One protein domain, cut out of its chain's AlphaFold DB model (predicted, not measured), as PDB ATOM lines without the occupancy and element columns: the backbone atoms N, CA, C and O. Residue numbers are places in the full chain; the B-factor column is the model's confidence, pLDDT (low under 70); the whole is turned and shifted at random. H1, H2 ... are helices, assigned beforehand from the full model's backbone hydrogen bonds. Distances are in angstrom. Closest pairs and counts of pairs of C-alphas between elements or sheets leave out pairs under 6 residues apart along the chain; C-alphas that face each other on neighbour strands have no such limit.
ATOM      1  N   ASN A 246     183.470 164.912 215.565       84.81
ATOM      2  CA  ASN A 246     183.831 164.213 216.799       84.81
ATOM      3  C   ASN A 246     183.523 165.010 218.068       84.81
ATOM      4  O   ASN A 246     183.805 164.506 219.153       84.81
ATOM      5  N   PHE A 247     182.965 166.224 217.977       85.50
ATOM      6  CA  PHE A 247     182.756 167.074 219.152       85.50
ATOM      7  C   PHE A 247     181.948 166.362 220.241       85.50
ATOM      8  O   PHE A 247     182.374 166.300 221.391       85.50
ATOM      9  N   GLU A 248     180.817 165.762 219.857       89.44
ATOM     10  CA  GLU A 248     179.977 164.958 220.748       89.44
ATOM     11  C   GLU A 248     180.775 163.852 221.430       89.44
ATOM     12  O   GLU A 248     180.768 163.739 222.653       89.44
ATOM     13  N   ASN A 249     181.512 163.074 220.637       90.56
ATOM     14  CA  ASN A 249     182.288 161.951 221.131       90.56
ATOM     15  C   ASN A 249     183.390 162.406 222.101       90.56
ATOM     16  O   ASN A 249     183.601 161.773 223.129       90.56
ATOM     17  N   ILE A 250     184.065 163.525 221.819       89.75
ATOM     18  CA  ILE A 250     185.108 164.076 222.694       89.75
ATOM     19  C   ILE A 250     184.513 164.516 224.036       89.75
ATOM     20  O   ILE A 250     185.026 164.122 225.083       89.75
ATOM     21  N   ILE A 251     183.420 165.291 224.015       91.31
ATOM     22  CA  ILE A 251     182.740 165.733 225.241       91.31
ATOM     23  C   ILE A 251     182.248 164.520 226.038       91.31
ATOM     24  O   ILE A 251     182.543 164.404 227.227       91.31
ATOM     25  N   CYS A 252     181.540 163.591 225.395       93.50
ATOM     26  CA  CYS A 252     180.971 162.436 226.077       93.50
ATOM     27  C   CYS A 252     182.057 161.548 226.690       93.50
ATOM     28  O   CYS A 252     181.947 161.179 227.857       93.50
ATOM     29  N   ASN A 253     183.137 161.253 225.959       93.56
ATOM     30  CA  ASN A 253     184.230 160.432 226.486       93.56
ATOM     31  C   ASN A 253     184.933 161.091 227.676       93.56
ATOM     32  O   ASN A 253     185.284 160.387 228.621       93.56
ATOM     33  N   TYR A 254     185.076 162.420 227.678       94.19
ATOM     34  CA  TYR A 254     185.615 163.153 228.823       94.19
ATOM     35  C   TYR A 254     184.767 162.965 230.088       94.19
ATOM     36  O   TYR A 254     185.302 162.624 231.147       94.19
ATOM     37  N   PHE A 255     183.445 163.136 229.989       94.50
ATOM     38  CA  PHE A 255     182.553 162.950 231.137       94.50
ATOM     39  C   PHE A 255     182.450 161.484 231.562       94.50
ATOM     40  O   PHE A 255     182.502 161.206 232.757       94.50
ATOM     41  N   ILE A 256     182.363 160.545 230.611       94.88
ATOM     42  CA  ILE A 256     182.350 159.103 230.902       94.88
ATOM     43  C   ILE A 256     183.612 158.709 231.667       94.88
ATOM     44  O   ILE A 256     183.520 158.014 232.675       94.88
ATOM     45  N   TYR A 257     184.777 159.160 231.201       93.19
ATOM     46  CA  TYR A 257     186.052 158.891 231.854       93.19
ATOM     47  C   TYR A 257     186.089 159.486 233.267       93.19
ATOM     48  O   TYR A 257     186.328 158.759 234.222       93.19
ATOM     49  N   THR A 258     185.768 160.775 233.411       92.88
ATOM     50  CA  THR A 258     185.802 161.474 234.707       92.88
ATOM     51  C   THR A 258     184.866 160.823 235.730       92.88
ATOM     52  O   THR A 258     185.266 160.575 236.863       92.88
ATOM     53  N   LEU A 259     183.639 160.478 235.323       92.56
ATOM     54  CA  LEU A 259     182.674 159.779 236.177       92.56
ATOM     55  C   LEU A 259     183.126 158.369 236.542       92.56
ATOM     56  O   LEU A 259     182.862 157.919 237.650       92.56
ATOM     57  N   LYS A 260     183.781 157.655 235.620       93.00
ATOM     58  CA  LYS A 260     184.266 156.301 235.896       93.00
ATOM     59  C   LYS A 260     185.455 156.299 236.856       93.00
ATOM     60  O   LYS A 260     185.605 155.341 237.606       93.00
ATOM     61  N   THR A 261     186.265 157.352 236.838       91.44
ATOM     62  CA  THR A 261     187.348 157.555 237.805       91.44
ATOM     63  C   THR A 261     186.804 157.889 239.195       91.44
ATOM     64  O   THR A 261     187.279 157.317 240.167       91.44
ATOM     65  N   GLU A 262     185.793 158.760 239.292       92.25
ATOM     66  CA  GLU A 262     185.183 159.142 240.579       92.25
ATOM     67  C   GLU A 262     184.312 158.030 241.181       92.25
ATOM     68  O   GLU A 262     184.314 157.813 242.389       92.25
ATOM     69  N   TYR A 263     183.593 157.287 240.335       92.25
ATOM     70  CA  TYR A 263     182.705 156.195 240.738       92.25
ATOM     71  C   TYR A 263     183.115 154.875 240.058       92.25
ATOM     72  O   TYR A 263     182.452 154.423 239.111       92.25
ATOM     73  N   PRO A 264     184.201 154.218 240.520       90.94
ATOM     74  CA  PRO A 264     184.730 153.003 239.902       90.94
ATOM     75  C   PRO A 264     183.746 151.835 239.882       90.94
ATOM     76  O   PRO A 264     183.774 151.043 238.941       90.94
ATOM     77  N   ASP A 265     182.834 151.753 240.847       91.75
ATOM     78  CA  ASP A 265     181.870 150.650 240.947       91.75
ATOM     79  C   ASP A 265     180.618 150.867 240.085       91.75
ATOM     80  O   ASP A 265     179.915 149.916 239.729       91.75
ATOM     81  N   ALA A 266     180.371 152.104 239.638       91.31
ATOM     82  CA  ALA A 266     179.218 152.410 238.807       91.31
ATOM     83  C   ALA A 266     179.300 151.686 237.450       91.31
ATOM     84  O   ALA A 266     180.318 151.699 236.735       91.31
ATOM     85  N   LYS A 267     178.189 151.051 237.056       93.62
ATOM     86  CA  LYS A 267     178.090 150.325 235.784       93.62
ATOM     87  C   LYS A 267     178.287 151.287 234.615       93.62
ATOM     88  O   LYS A 267     177.600 152.301 234.498       93.62
ATOM     89  N   ILE A 268     179.166 150.919 233.681       93.38
ATOM     90  CA  ILE A 268     179.495 151.763 232.519       93.38
ATOM     91  C   ILE A 268     178.266 152.092 231.658       93.38
ATOM     92  O   ILE A 268     178.194 153.172 231.078       93.38
ATOM     93  N   GLY A 269     177.284 151.186 231.600       94.19
ATOM     94  CA  GLY A 269     176.014 151.420 230.913       94.19
ATOM     95  C   GLY A 269     175.218 152.574 231.528       94.19
ATOM     96  O   GLY A 269     174.737 153.428 230.789       94.19
ATOM     97  N   CYS A 270     175.153 152.652 232.861       92.38
ATOM     98  CA  CYS A 270     174.473 153.734 233.579       92.38
ATOM     99  C   CYS A 270     175.182 155.076 233.358       92.38
ATOM    100  O   CYS A 270     174.529 156.066 233.037       92.38
ATOM    101  N   ILE A 271     176.519 155.091 233.429       94.06
ATOM    102  CA  ILE A 271     177.332 156.289 233.152       94.06
ATOM    103  C   ILE A 271     177.103 156.783 231.720       94.06
ATOM    104  O   ILE A 271     176.837 157.963 231.513       94.06
ATOM    105  N   LYS A 272     177.167 155.893 230.722       95.19
ATOM    106  CA  LYS A 272     176.903 156.266 229.324       95.19
ATOM    107  C   LYS A 272     175.491 156.819 229.155       95.19
ATOM    108  O   LYS A 272     175.331 157.854 228.518       95.19
ATOM    109  N   ASN A 273     174.494 156.166 229.750       93.00
ATOM    110  CA  ASN A 273     173.103 156.607 229.686       93.00
ATOM    111  C   ASN A 273     172.936 158.031 230.239       93.00
ATOM    112  O   ASN A 273     172.378 158.894 229.569       93.00
ATOM    113  N   LEU A 274     173.497 158.295 231.421       93.50
ATOM    114  CA  LEU A 274     173.540 159.619 232.038       93.50
ATOM    115  C   LEU A 274     174.240 160.651 231.144       93.50
ATOM    116  O   LEU A 274     173.748 161.764 230.972       93.50
ATOM    117  N   VAL A 275     175.392 160.304 230.569       94.06
ATOM    118  CA  VAL A 275     176.168 161.266 229.783       94.06
ATOM    119  C   VAL A 275     175.450 161.645 228.490       94.06
ATOM    120  O   VAL A 275     175.261 162.834 228.239       94.06
ATOM    121  N   TYR A 276     175.008 160.662 227.704       92.56
ATOM    122  CA  TYR A 276     174.374 160.918 226.410       92.56
ATOM    123  C   TYR A 276     172.974 161.530 226.538       92.56
ATOM    124  O   TYR A 276     172.632 162.398 225.745       92.56
ATOM    125  N   ASN A 277     172.180 161.124 227.536       89.56
ATOM    126  CA  ASN A 277     170.787 161.575 227.655       89.56
ATOM    127  C   ASN A 277     170.590 162.778 228.587       89.56
ATOM    128  O   ASN A 277     169.470 163.267 228.713       89.56
ATOM    129  N   HIS A 278     171.639 163.241 229.272       88.94
ATOM    130  CA  HIS A 278     171.514 164.355 230.210       88.94
ATOM    131  C   HIS A 278     172.708 165.311 230.180       88.94
ATOM    132  O   HIS A 278     172.537 166.495 229.893       88.94
ATOM    133  N   VAL A 279     173.921 164.819 230.451       90.62
ATOM    134  CA  VAL A 279     175.101 165.694 230.595       90.62
ATOM    135  C   VAL A 279     175.421 166.422 229.291       90.62
ATOM    136  O   VAL A 279     175.684 167.623 229.311       90.62
ATOM    137  N   TYR A 280     175.375 165.719 228.157       90.56
ATOM    138  CA  TYR A 280     175.690 166.302 226.856       90.56
ATOM    139  C   TYR A 280     174.774 167.491 226.528       90.56
ATOM    140  O   TYR A 280     175.266 168.589 226.265       90.56
ATOM    141  N   ASP A 281     173.458 167.326 226.660       87.62
ATOM    142  CA  ASP A 281     172.488 168.399 226.411       87.62
ATOM    143  C   ASP A 281     172.670 169.597 227.358       87.62
ATOM    144  O   ASP A 281     172.562 170.758 226.943       87.62
ATOM    145  N   GLN A 282     173.014 169.358 228.626       87.94
ATOM    146  CA  GLN A 282     173.298 170.448 229.563       87.94
ATOM    147  C   GLN A 282     174.547 171.252 229.193       87.94
ATOM    148  O   GLN A 282     174.573 172.475 229.355       87.94
ATOM    149  N   VAL A 283     175.577 170.584 228.672       87.25
ATOM    150  CA  VAL A 283     176.807 171.235 228.202       87.25
ATOM    151  C   VAL A 283     176.520 172.149 227.004       87.25
ATOM    152  O   VAL A 283     177.154 173.198 226.872       87.25
ATOM    153  N   LEU A 284     175.551 171.794 226.151       86.44
ATOM    154  CA  LEU A 284     175.239 172.533 224.923       86.44
ATOM    155  C   LEU A 284     174.194 173.643 225.072       86.44
ATOM    156  O   LEU A 284     174.053 174.454 224.156       86.44
ATOM    157  N   THR A 285     173.442 173.706 226.168       82.88
ATOM    158  CA  THR A 285     172.309 174.638 226.317       82.88
ATOM    159  C   THR A 285     172.656 175.869 227.157       82.88
ATOM    160  O   THR A 285     173.621 175.885 227.918       82.88
ATOM    161  N   HIS A 286     171.869 176.946 227.035       68.69
ATOM    162  CA  HIS A 286     172.026 178.138 227.884       68.69
ATOM    163  C   HIS A 286     171.681 177.880 229.353       68.69
ATOM    164  O   HIS A 286     172.275 178.500 230.232       68.69
ATOM    165  N   SER A 287     170.763 176.954 229.616       70.88
ATOM    166  CA  SER A 287     170.191 176.681 230.934       70.88
ATOM    167  C   SER A 287     171.247 176.313 231.970       70.88
ATOM    168  O   SER A 287     172.202 175.606 231.654       70.88
ATOM    169  N   GLN A 288     171.094 176.784 233.210       66.62
ATOM    170  CA  GLN A 288     171.927 176.303 234.316       66.62
ATOM    171  C   GLN A 288     171.853 174.771 234.400       66.62
ATOM    172  O   GLN A 288     170.798 174.223 234.059       66.62
ATOM    173  N   PRO A 289     172.935 174.090 234.826       70.19
ATOM    174  CA  PRO A 289     172.898 172.653 235.043       70.19
ATOM    175  C   PRO A 289     171.694 172.298 235.919       70.19
ATOM    176  O   PRO A 289     171.560 172.803 237.036       70.19
ATOM    177  N   SER A 290     170.762 171.524 235.370       73.62
ATOM    178  CA  SER A 290     169.568 171.092 236.086       73.62
ATOM    179  C   SER A 290     169.867 169.827 236.880       73.62
ATOM    180  O   SER A 290     170.844 169.124 236.622       73.62
ATOM    181  N   SER A 291     169.024 169.524 237.864       76.62
ATOM    182  CA  SER A 291     169.108 168.250 238.571       76.62
ATOM    183  C   SER A 291     168.946 167.081 237.599       76.62
ATOM    184  O   SER A 291     168.124 167.135 236.676       76.62
ATOM    185  N   VAL A 292     169.697 166.008 237.843       81.94
ATOM    186  CA  VAL A 292     169.544 164.745 237.116       81.94
ATOM    187  C   VAL A 292     168.125 164.208 237.334       81.94
ATOM    188  O   VAL A 292     167.599 164.279 238.445       81.94
ATOM    189  N   SER A 293     167.483 163.704 236.275       83.25
ATOM    190  CA  SER A 293     166.139 163.118 236.382       83.25
ATOM    191  C   SER A 293     166.131 161.948 237.366       83.25
ATOM    192  O   SER A 293     167.071 161.148 237.381       83.25
ATOM    193  N   VAL A 294     165.044 161.809 238.128       83.75
ATOM    194  CA  VAL A 294     164.832 160.703 239.077       83.75
ATOM    195  C   VAL A 294     164.980 159.343 238.386       83.75
ATOM    196  O   VAL A 294     165.608 158.447 238.942       83.75
ATOM    197  N   ASP A 295     164.513 159.218 237.139       85.75
ATOM    198  CA  ASP A 295     164.618 157.978 236.356       85.75
ATOM    199  C   ASP A 295     166.072 157.581 236.064       85.75
ATOM    200  O   ASP A 295     166.407 156.399 236.022       85.75
ATOM    201  N   ILE A 296     166.950 158.567 235.860       83.25
ATOM    202  CA  ILE A 296     168.379 158.330 235.617       83.25
ATOM    203  C   ILE A 296     169.086 158.042 236.941       83.25
ATOM    204  O   ILE A 296     169.931 157.153 236.995       83.25
ATOM    205  N   LEU A 297     168.728 158.763 238.008       86.62
ATOM    206  CA  LEU A 297     169.276 158.557 239.351       86.62
ATOM    207  C   LEU A 297     168.969 157.158 239.894       86.62
ATOM    208  O   LEU A 297     169.837 156.557 240.516       86.62
ATOM    209  N   ALA A 298     167.793 156.606 239.585       87.69
ATOM    210  CA  ALA A 298     167.398 155.249 239.971       87.69
ATOM    211  C   ALA A 298     168.298 154.138 239.386       87.69
ATOM    212  O   ALA A 298     168.211 152.987 239.808       87.69
ATOM    213  N   LEU A 299     169.159 154.460 238.412       87.69
ATOM    214  CA  LEU A 299     170.114 153.522 237.812       87.69
ATOM    215  C   LEU A 299     171.437 153.414 238.591       87.69
ATOM    216  O   LEU A 299     172.292 152.606 238.213       87.69
ATOM    217  N   PHE A 300     171.626 154.245 239.615       90.00
ATOM    218  CA  PHE A 300     172.826 154.313 240.443       90.00
ATOM    219  C   PHE A 300     172.505 153.921 241.887       90.00
ATOM    220  O   PHE A 300     171.360 154.018 242.329       90.00
ATOM    221  N   ASP A 301     173.531 153.504 242.629       89.56
ATOM    222  CA  ASP A 301     173.395 153.262 244.064       89.56
ATOM    223  C   ASP A 301     172.992 154.559 244.792       89.56
ATOM    224  O   ASP A 301     173.422 155.640 244.371       89.56
ATOM    225  N   PRO A 302     172.195 154.490 245.879       87.75
ATOM    226  CA  PRO A 302     171.659 155.674 246.557       87.75
ATOM    227  C   PRO A 302     172.723 156.710 246.948       87.75
ATOM    228  O   PRO A 302     172.507 157.907 246.757       87.75
ATOM    229  N   ASP A 303     173.889 156.247 247.405       86.19
ATOM    230  CA  ASP A 303     175.012 157.100 247.812       86.19
ATOM    231  C   ASP A 303     175.681 157.813 246.625       86.19
ATOM    232  O   ASP A 303     176.146 158.951 246.734       86.19
ATOM    233  N   VAL A 304     175.722 157.167 245.455       88.00
ATOM    234  CA  VAL A 304     176.209 157.794 244.218       88.00
ATOM    235  C   VAL A 304     175.165 158.786 243.717       88.00
ATOM    236  O   VAL A 304     175.496 159.927 243.402       88.00
ATOM    237  N   ALA A 305     173.894 158.381 243.692       87.56
ATOM    238  CA  ALA A 305     172.782 159.200 243.227       87.56
ATOM    239  C   ALA A 305     172.655 160.519 244.010       87.56
ATOM    240  O   ALA A 305     172.443 161.570 243.400       87.56
ATOM    241  N   SER A 306     172.851 160.498 245.335       86.75
ATOM    242  CA  SER A 306     172.784 161.704 246.172       86.75
ATOM    243  C   SER A 306     173.900 162.711 245.880       86.75
ATOM    244  O   SER A 306     173.691 163.915 246.020       86.75
ATOM    245  N   ASN A 307     175.072 162.238 245.444       89.06
ATOM    246  CA  ASN A 307     176.260 163.067 245.209       89.06
ATOM    247  C   ASN A 307     176.481 163.428 243.731       89.06
ATOM    248  O   ASN A 307     177.219 164.358 243.406       89.06
ATOM    249  N   LEU A 308     175.813 162.734 242.812       88.94
ATOM    250  CA  LEU A 308     176.053 162.866 241.379       88.94
ATOM    251  C   LEU A 308     175.805 164.290 240.859       88.94
ATOM    252  O   LEU A 308     176.578 164.809 240.057       88.94
ATOM    253  N   THR A 309     174.739 164.944 241.329       86.88
ATOM    254  CA  THR A 309     174.388 166.303 240.878       86.88
ATOM    255  C   THR A 309     175.411 167.337 241.360       86.88
ATOM    256  O   THR A 309     175.821 168.206 240.587       86.88
ATOM    257  N   SER A 310     175.859 167.246 242.617       89.06
ATOM    258  CA  SER A 310     176.855 168.174 243.172       89.06
ATOM    259  C   SER A 310     178.229 167.993 242.523       89.06
ATOM    260  O   SER A 310     178.942 168.980 242.348       89.06
ATOM    261  N   PHE A 311     178.565 166.774 242.094       90.88
ATOM    262  CA  PHE A 311     179.780 166.482 241.334       90.88
ATOM    263  C   PHE A 311     179.709 166.963 239.873       90.88
ATOM    264  O   PHE A 311     180.644 167.587 239.364       90.88
ATOM    265  N   LEU A 312     178.592 166.711 239.181       91.12
ATOM    266  CA  LEU A 312     178.437 167.033 237.759       91.12
ATOM    267  C   LEU A 312     178.345 168.531 237.482       91.12
ATOM    268  O   LEU A 312     178.955 169.011 236.525       91.12
ATOM    269  N   ASN A 313     177.597 169.282 238.291       89.81
ATOM    270  CA  ASN A 313     177.306 170.688 238.000       89.81
ATOM    271  C   ASN A 313     178.575 171.558 237.853       89.81
ATOM    272  O   ASN A 313     178.658 172.319 236.877       89.81
ATOM    273  N   PRO A 314     179.595 171.445 238.730       90.94
ATOM    274  CA  PRO A 314     180.874 172.127 238.547       90.94
ATOM    275  C   PRO A 314     181.623 171.698 237.280       90.94
ATOM    276  O   PRO A 314     182.171 172.553 236.583       90.94
ATOM    277  N   LEU A 315     181.626 170.401 236.943       90.81
ATOM    278  CA  LEU A 315     182.301 169.877 235.746       90.81
ATOM    279  C   LEU A 315     181.646 170.375 234.454       90.81
ATOM    280  O   LEU A 315     182.333 170.869 233.556       90.81
ATOM    281  N   ILE A 316     180.313 170.309 234.384       91.12
ATOM    282  CA  ILE A 316     179.519 170.846 233.274       91.12
ATOM    283  C   ILE A 316     179.813 172.335 233.119       91.12
ATOM    284  O   ILE A 316     180.166 172.780 232.027       91.12
ATOM    285  N   SER A 317     179.758 173.092 234.216       89.62
ATOM    286  CA  SER A 317     180.042 174.531 234.214       89.62
ATOM    287  C   SER A 317     181.464 174.841 233.742       89.62
ATOM    288  O   SER A 317     181.668 175.785 232.980       89.62
ATOM    289  N   ALA A 318     182.456 174.036 234.134       89.81
ATOM    290  CA  ALA A 318     183.841 174.230 233.721       89.81
ATOM    291  C   ALA A 318     184.018 174.101 232.201       89.81
ATOM    292  O   ALA A 318     184.660 174.956 231.585       89.81
ATOM    293  N   VAL A 319     183.436 173.078 231.575       90.44
ATOM    294  CA  VAL A 319     183.493 172.917 230.112       90.44
ATOM    295  C   VAL A 319     182.665 174.007 229.426       90.44
ATOM    296  O   VAL A 319     183.142 174.674 228.506       90.44
ATOM    297  N   LYS A 320     181.450 174.244 229.925       88.56
ATOM    298  CA  LYS A 320     180.478 175.190 229.373       88.56
ATOM    299  C   LYS A 320     180.986 176.629 229.325       88.56
ATOM    300  O   LYS A 320     180.911 177.264 228.279       88.56
ATOM    301  N   ASN A 321     181.578 177.122 230.412       87.38
ATOM    302  CA  ASN A 321     182.064 178.505 230.515       87.38
ATOM    303  C   ASN A 321     183.235 178.818 229.569       87.38
ATOM    304  O   ASN A 321     183.616 179.976 229.414       87.38
ATOM    305  N   ARG A 322     183.823 177.796 228.940       87.06
ATOM    306  CA  ARG A 322     184.898 177.944 227.952       87.06
ATOM    307  C   ARG A 322     184.377 178.017 226.517       87.06
ATOM    308  O   ARG A 322     185.164 178.271 225.610       87.06
ATOM    309  N   MET A 323     183.077 177.828 226.304       84.75
ATOM    310  CA  MET A 323     182.438 177.959 224.998       84.75
ATOM    311  C   MET A 323     181.807 179.344 224.868       84.75
ATOM    312  O   MET A 323     180.994 179.759 225.688       84.75
ATOM    313  N   SER A 324     182.199 180.083 223.830       68.81
ATOM    314  CA  SER A 324     181.839 181.505 223.674       68.81
ATOM    315  C   SER A 324     180.432 181.730 223.111       68.81
ATOM    316  O   SER A 324     179.939 182.855 223.107       68.81
ATOM    317  N   THR A 325     179.795 180.681 222.591       71.19
ATOM    318  CA  THR A 325     178.430 180.712 222.056       71.19
ATOM    319  C   THR A 325     177.665 179.517 222.556       71.19
ATOM    320  O   THR A 325     178.090 178.386 222.342       71.19
ATOM    321  N   LEU A 326     176.517 179.791 223.153       74.12
ATOM    322  CA  LEU A 326     175.483 178.823 223.474       74.12
ATOM    323  C   LEU A 326     174.155 179.353 222.889       74.12
ATOM    324  O   LEU A 326     174.101 180.546 222.579       74.12
ATOM    325  N   PRO A 327     173.132 178.503 222.682       78.94
ATOM    326  CA  PRO A 327     173.265 177.057 222.670       78.94
ATOM    327  C   PRO A 327     174.113 176.613 221.469       78.94
ATOM    328  O   PRO A 327     174.155 177.274 220.428       78.94
ATOM    329  N   LEU A 328     174.807 175.491 221.609       81.94
ATOM    330  CA  LEU A 328     175.593 174.919 220.525       81.94
ATOM    331  C   LEU A 328     174.716 174.018 219.671       81.94
ATOM    332  O   LEU A 328     174.149 173.036 220.132       81.94
ATOM    333  N   THR A 329     174.631 174.358 218.393       81.00
ATOM    334  CA  THR A 329     173.996 173.534 217.370       81.00
ATOM    335  C   THR A 329     175.042 173.118 216.349       81.00
ATOM    336  O   THR A 329     176.053 173.796 216.156       81.00
ATOM    337  N   LYS A 330     174.777 172.043 215.600       78.00
ATOM    338  CA  LYS A 330     175.635 171.661 214.468       78.00
ATOM    339  C   LYS A 330     175.822 172.817 213.474       78.00
ATOM    340  O   LYS A 330     176.889 172.960 212.887       78.00
ATOM    341  N   THR A 331     174.812 173.668 213.299       81.06
ATOM    342  CA  THR A 331     174.891 174.847 212.426       81.06
ATOM    343  C   THR A 331     175.826 175.917 212.990       81.06
ATOM    344  O   THR A 331     176.675 176.416 212.257       81.06
ATOM    345  N   SER A 332     175.716 176.254 214.279       81.19
ATOM    346  CA  SER A 332     176.601 177.249 214.901       81.19
ATOM    347  C   SER A 332     178.049 176.761 214.966       81.19
ATOM    348  O   SER A 332     178.959 177.542 214.706       81.19
ATOM    349  N   LEU A 333     178.255 175.461 215.210       81.38
ATOM    350  CA  LEU A 333     179.567 174.814 215.153       81.38
ATOM    351  C   LEU A 333     180.210 174.914 213.768       81.38
ATOM    352  O   LEU A 333     181.380 175.254 213.675       81.38
ATOM    353  N   ASN A 334     179.450 174.664 212.697       80.06
ATOM    354  CA  ASN A 334     179.962 174.785 211.326       80.06
ATOM    355  C   ASN A 334     180.316 176.223 210.940       80.06
ATOM    356  O   ASN A 334     181.216 176.434 210.133       80.06
ATOM    357  N   ASN A 335     179.607 177.208 211.491       80.88
ATOM    358  CA  ASN A 335     179.856 178.608 211.169       80.88
ATOM    359  C   ASN A 335     181.080 179.160 211.908       80.88
ATOM    360  O   ASN A 335     181.818 179.967 211.345       80.88
ATOM    361  N   GLU A 336     181.290 178.750 213.162       80.94
ATOM    362  CA  GLU A 336     182.387 179.255 213.990       80.94
ATOM    363  C   GLU A 336     183.060 178.137 214.810       80.94
ATOM    364  O   GLU A 336     182.964 178.121 216.043       80.94
ATOM    365  N   PRO A 337     183.784 177.209 214.149       82.06
ATOM    366  CA  PRO A 337     184.379 176.053 214.819       82.06
ATOM    367  C   PRO A 337     185.456 176.445 215.840       82.06
ATOM    368  O   PRO A 337     185.719 175.707 216.788       82.06
ATOM    369  N   SER A 338     186.067 177.630 215.714       81.25
ATOM    370  CA  SER A 338     187.076 178.086 216.672       81.25
ATOM    371  C   SER A 338     186.519 178.306 218.085       81.25
ATOM    372  O   SER A 338     187.289 178.324 219.039       81.25
ATOM    373  N   LYS A 339     185.196 178.443 218.252       82.06
ATOM    374  CA  LYS A 339     184.562 178.732 219.551       82.06
ATOM    375  C   LYS A 339     184.560 177.560 220.531       82.06
ATOM    376  O   LYS A 339     184.384 177.785 221.727       82.06
ATOM    377  N   ILE A 340     184.764 176.332 220.053       85.31
ATOM    378  CA  ILE A 340     184.854 175.134 220.909       85.31
ATOM    379  C   ILE A 340     186.283 174.757 221.286       85.31
ATOM    380  O   ILE A 340     186.500 174.005 222.235       85.31
ATOM    381  N   LEU A 341     187.272 175.285 220.571       84.50
ATOM    382  CA  LEU A 341     188.671 174.940 220.779       84.50
ATOM    383  C   LEU A 341     189.178 175.237 222.215       84.50
ATOM    384  O   LEU A 341     189.949 174.417 222.725       84.50
ATOM    385  N   PRO A 342     188.741 176.297 222.934       85.50
ATOM    386  CA  PRO A 342     189.116 176.480 224.341       85.50
ATOM    387  C   PRO A 342     188.587 175.374 225.269       85.50
ATOM    388  O   PRO A 342     189.283 174.973 226.205       85.50
ATOM    389  N   ALA A 343     187.386 174.851 225.006       88.12
ATOM    390  CA  ALA A 343     186.811 173.739 225.763       88.12
ATOM    391  C   ALA A 343     187.554 172.424 225.480       88.12
ATOM    392  O   ALA A 343     187.901 171.696 226.409       88.12
ATOM    393  N   LEU A 344     187.886 172.162 224.212       87.19
ATOM    394  CA  LEU A 344     188.675 170.988 223.826       87.19
ATOM    395  C   LEU A 344     190.075 171.002 224.445       87.19
ATOM    396  O   LEU A 344     190.534 169.982 224.950       87.19
ATOM    397  N   ARG A 345     190.735 172.164 224.478       82.69
ATOM    398  CA  ARG A 345     192.026 172.310 225.158       82.69
ATOM    399  C   ARG A 345     191.926 172.012 226.651       82.69
ATOM    400  O   ARG A 345     192.810 171.364 227.196       82.69
ATOM    401  N   TYR A 346     190.878 172.492 227.316       87.50
ATOM    402  CA  TYR A 346     190.671 172.202 228.734       87.50
ATOM    403  C   TYR A 346     190.552 170.697 228.996       87.50
ATOM    404  O   TYR A 346     191.183 170.194 229.922       87.50
ATOM    405  N   ILE A 347     189.807 169.986 228.147       88.56
ATOM    406  CA  ILE A 347     189.681 168.526 228.213       88.56
ATOM    407  C   ILE A 347     191.037 167.847 227.998       88.56
ATOM    408  O   ILE A 347     191.410 166.980 228.781       88.56
ATOM    409  N   LEU A 348     191.800 168.264 226.983       83.94
ATOM    410  CA  LEU A 348     193.127 167.704 226.708       83.94
ATOM    411  C   LEU A 348     194.098 167.914 227.876       83.94
ATOM    412  O   LEU A 348     194.733 166.961 228.310       83.94
ATOM    413  N   ASN A 349     194.146 169.119 228.448       83.19
ATOM    414  CA  ASN A 349     194.992 169.404 229.609       83.19
ATOM    415  C   ASN A 349     194.654 168.502 230.804       83.19
ATOM    416  O   ASN A 349     195.552 168.076 231.519       83.19
ATOM    417  N   LYS A 350     193.369 168.184 231.010       82.00
ATOM    418  CA  LYS A 350     192.961 167.262 232.074       82.00
ATOM    419  C   LYS A 350     193.497 165.852 231.867       82.00
ATOM    420  O   LYS A 350     193.823 165.209 232.853       82.00
ATOM    421  N   TYR A 351     193.612 165.386 230.626       77.31
ATOM    422  CA  TYR A 351     194.280 164.118 230.344       77.31
ATOM    423  C   TYR A 351     195.796 164.215 230.551       77.31
ATOM    424  O   TYR A 351     196.375 163.320 231.157       77.31
ATOM    425  N   ASP A 352     196.437 165.303 230.116       71.19
ATOM    426  CA  ASP A 352     197.888 165.487 230.269       71.19
ATOM    427  C   ASP A 352     198.335 165.559 231.735       71.19
ATOM    428  O   ASP A 352     199.377 165.003 232.083       71.19
ATOM    429  N   ASP A 353     197.558 166.220 232.597       69.94
ATOM    430  CA  ASP A 353     197.835 166.293 234.037       69.94
ATOM    431  C   ASP A 353     197.812 164.898 234.683       69.94
ATOM    432  O   ASP A 353     198.575 164.634 235.606       69.94
ATOM    433  N   ILE A 354     196.982 163.987 234.164       59.66
ATOM    434  CA  ILE A 354     196.863 162.608 234.654       59.66
ATOM    435  C   ILE A 354     198.043 161.744 234.203       59.66
ATOM    436  O   ILE A 354     198.466 160.875 234.950       59.66
ATOM    437  N   TYR A 355     198.598 161.974 233.008       54.47
ATOM    438  CA  TYR A 355     199.785 161.242 232.538       54.47
ATOM    439  C   TYR A 355     201.102 161.755 233.137       54.47
ATOM    440  O   TYR A 355     202.139 161.110 232.981       54.47
ATOM    441  N   LYS A 356     201.082 162.938 233.761       49.84
ATOM    442  CA  LYS A 356     202.239 163.536 234.442       49.84
ATOM    443  C   LYS A 356     202.241 163.312 235.958       49.84
ATOM    444  O   LYS A 356     203.281 163.557 236.569       49.84
ATOM    445  N   ALA A 357     201.106 162.923 236.534       46.19
ATOM    446  CA  ALA A 357     200.979 162.456 237.915       46.19
ATOM    447  C   ALA A 357     201.307 160.961 237.988       46.19
ATOM    448  O   ALA A 357     201.889 160.556 239.019       46.19
TER     449      ALA A 357
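AT A GLANCE: This is residues 246 to 357 of the 357 residues of an uncharacterized protein of Mucor circinelloides f. circinelloides (strain 1006PhL) (UniProt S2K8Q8). Three crossed helices, H4, H2 and H1, make the core; H6 meets the last turn of H4, and its far end sticks out with residues 352 to 357. The printed part has 112 residues with six named helices, H1 to H6 in chain order, and no named strand: all helix, compact, radius of gyration of the C-alphas 14.2 A, spans 42 by 35 by 21 A.

IN THESE COORDINATES: H4, residues 302 to 320, 27.5 A, begins at C-alpha (171.659, 155.674, 246.557). H2 is residues 268 to 284, H1 247 to 262, H3 294 to 297 and H5 330 to 335. H6, 341 to 356, ends at C-alpha (202.239, 163.536, 234.442).

HOW THE PARTS SIT: H4, with residues 316 to 320 alone, touches H2, closest C-alphas Lys 320 and Val 283, 5.5 A, at a steep tilt of 38 degrees. H2 touches H1, closest C-alphas Ile 271 and Ile 256, 6.2 A. H2 only just touches H3, with 3 pairs of C-alphas within 8 A. H5 touches no helix. O i to N i+4 pairs are within hydrogen-bond range throughout H1 and H5, in 11 of 13 in H2, 10 of 15 in H4 and 11 of 12 in H6; H3 is too short.

THE WHOLE: The printed part has no cut and no long link. pLDDT is under 70 at residues 286, 288, 324 and 353 to 357.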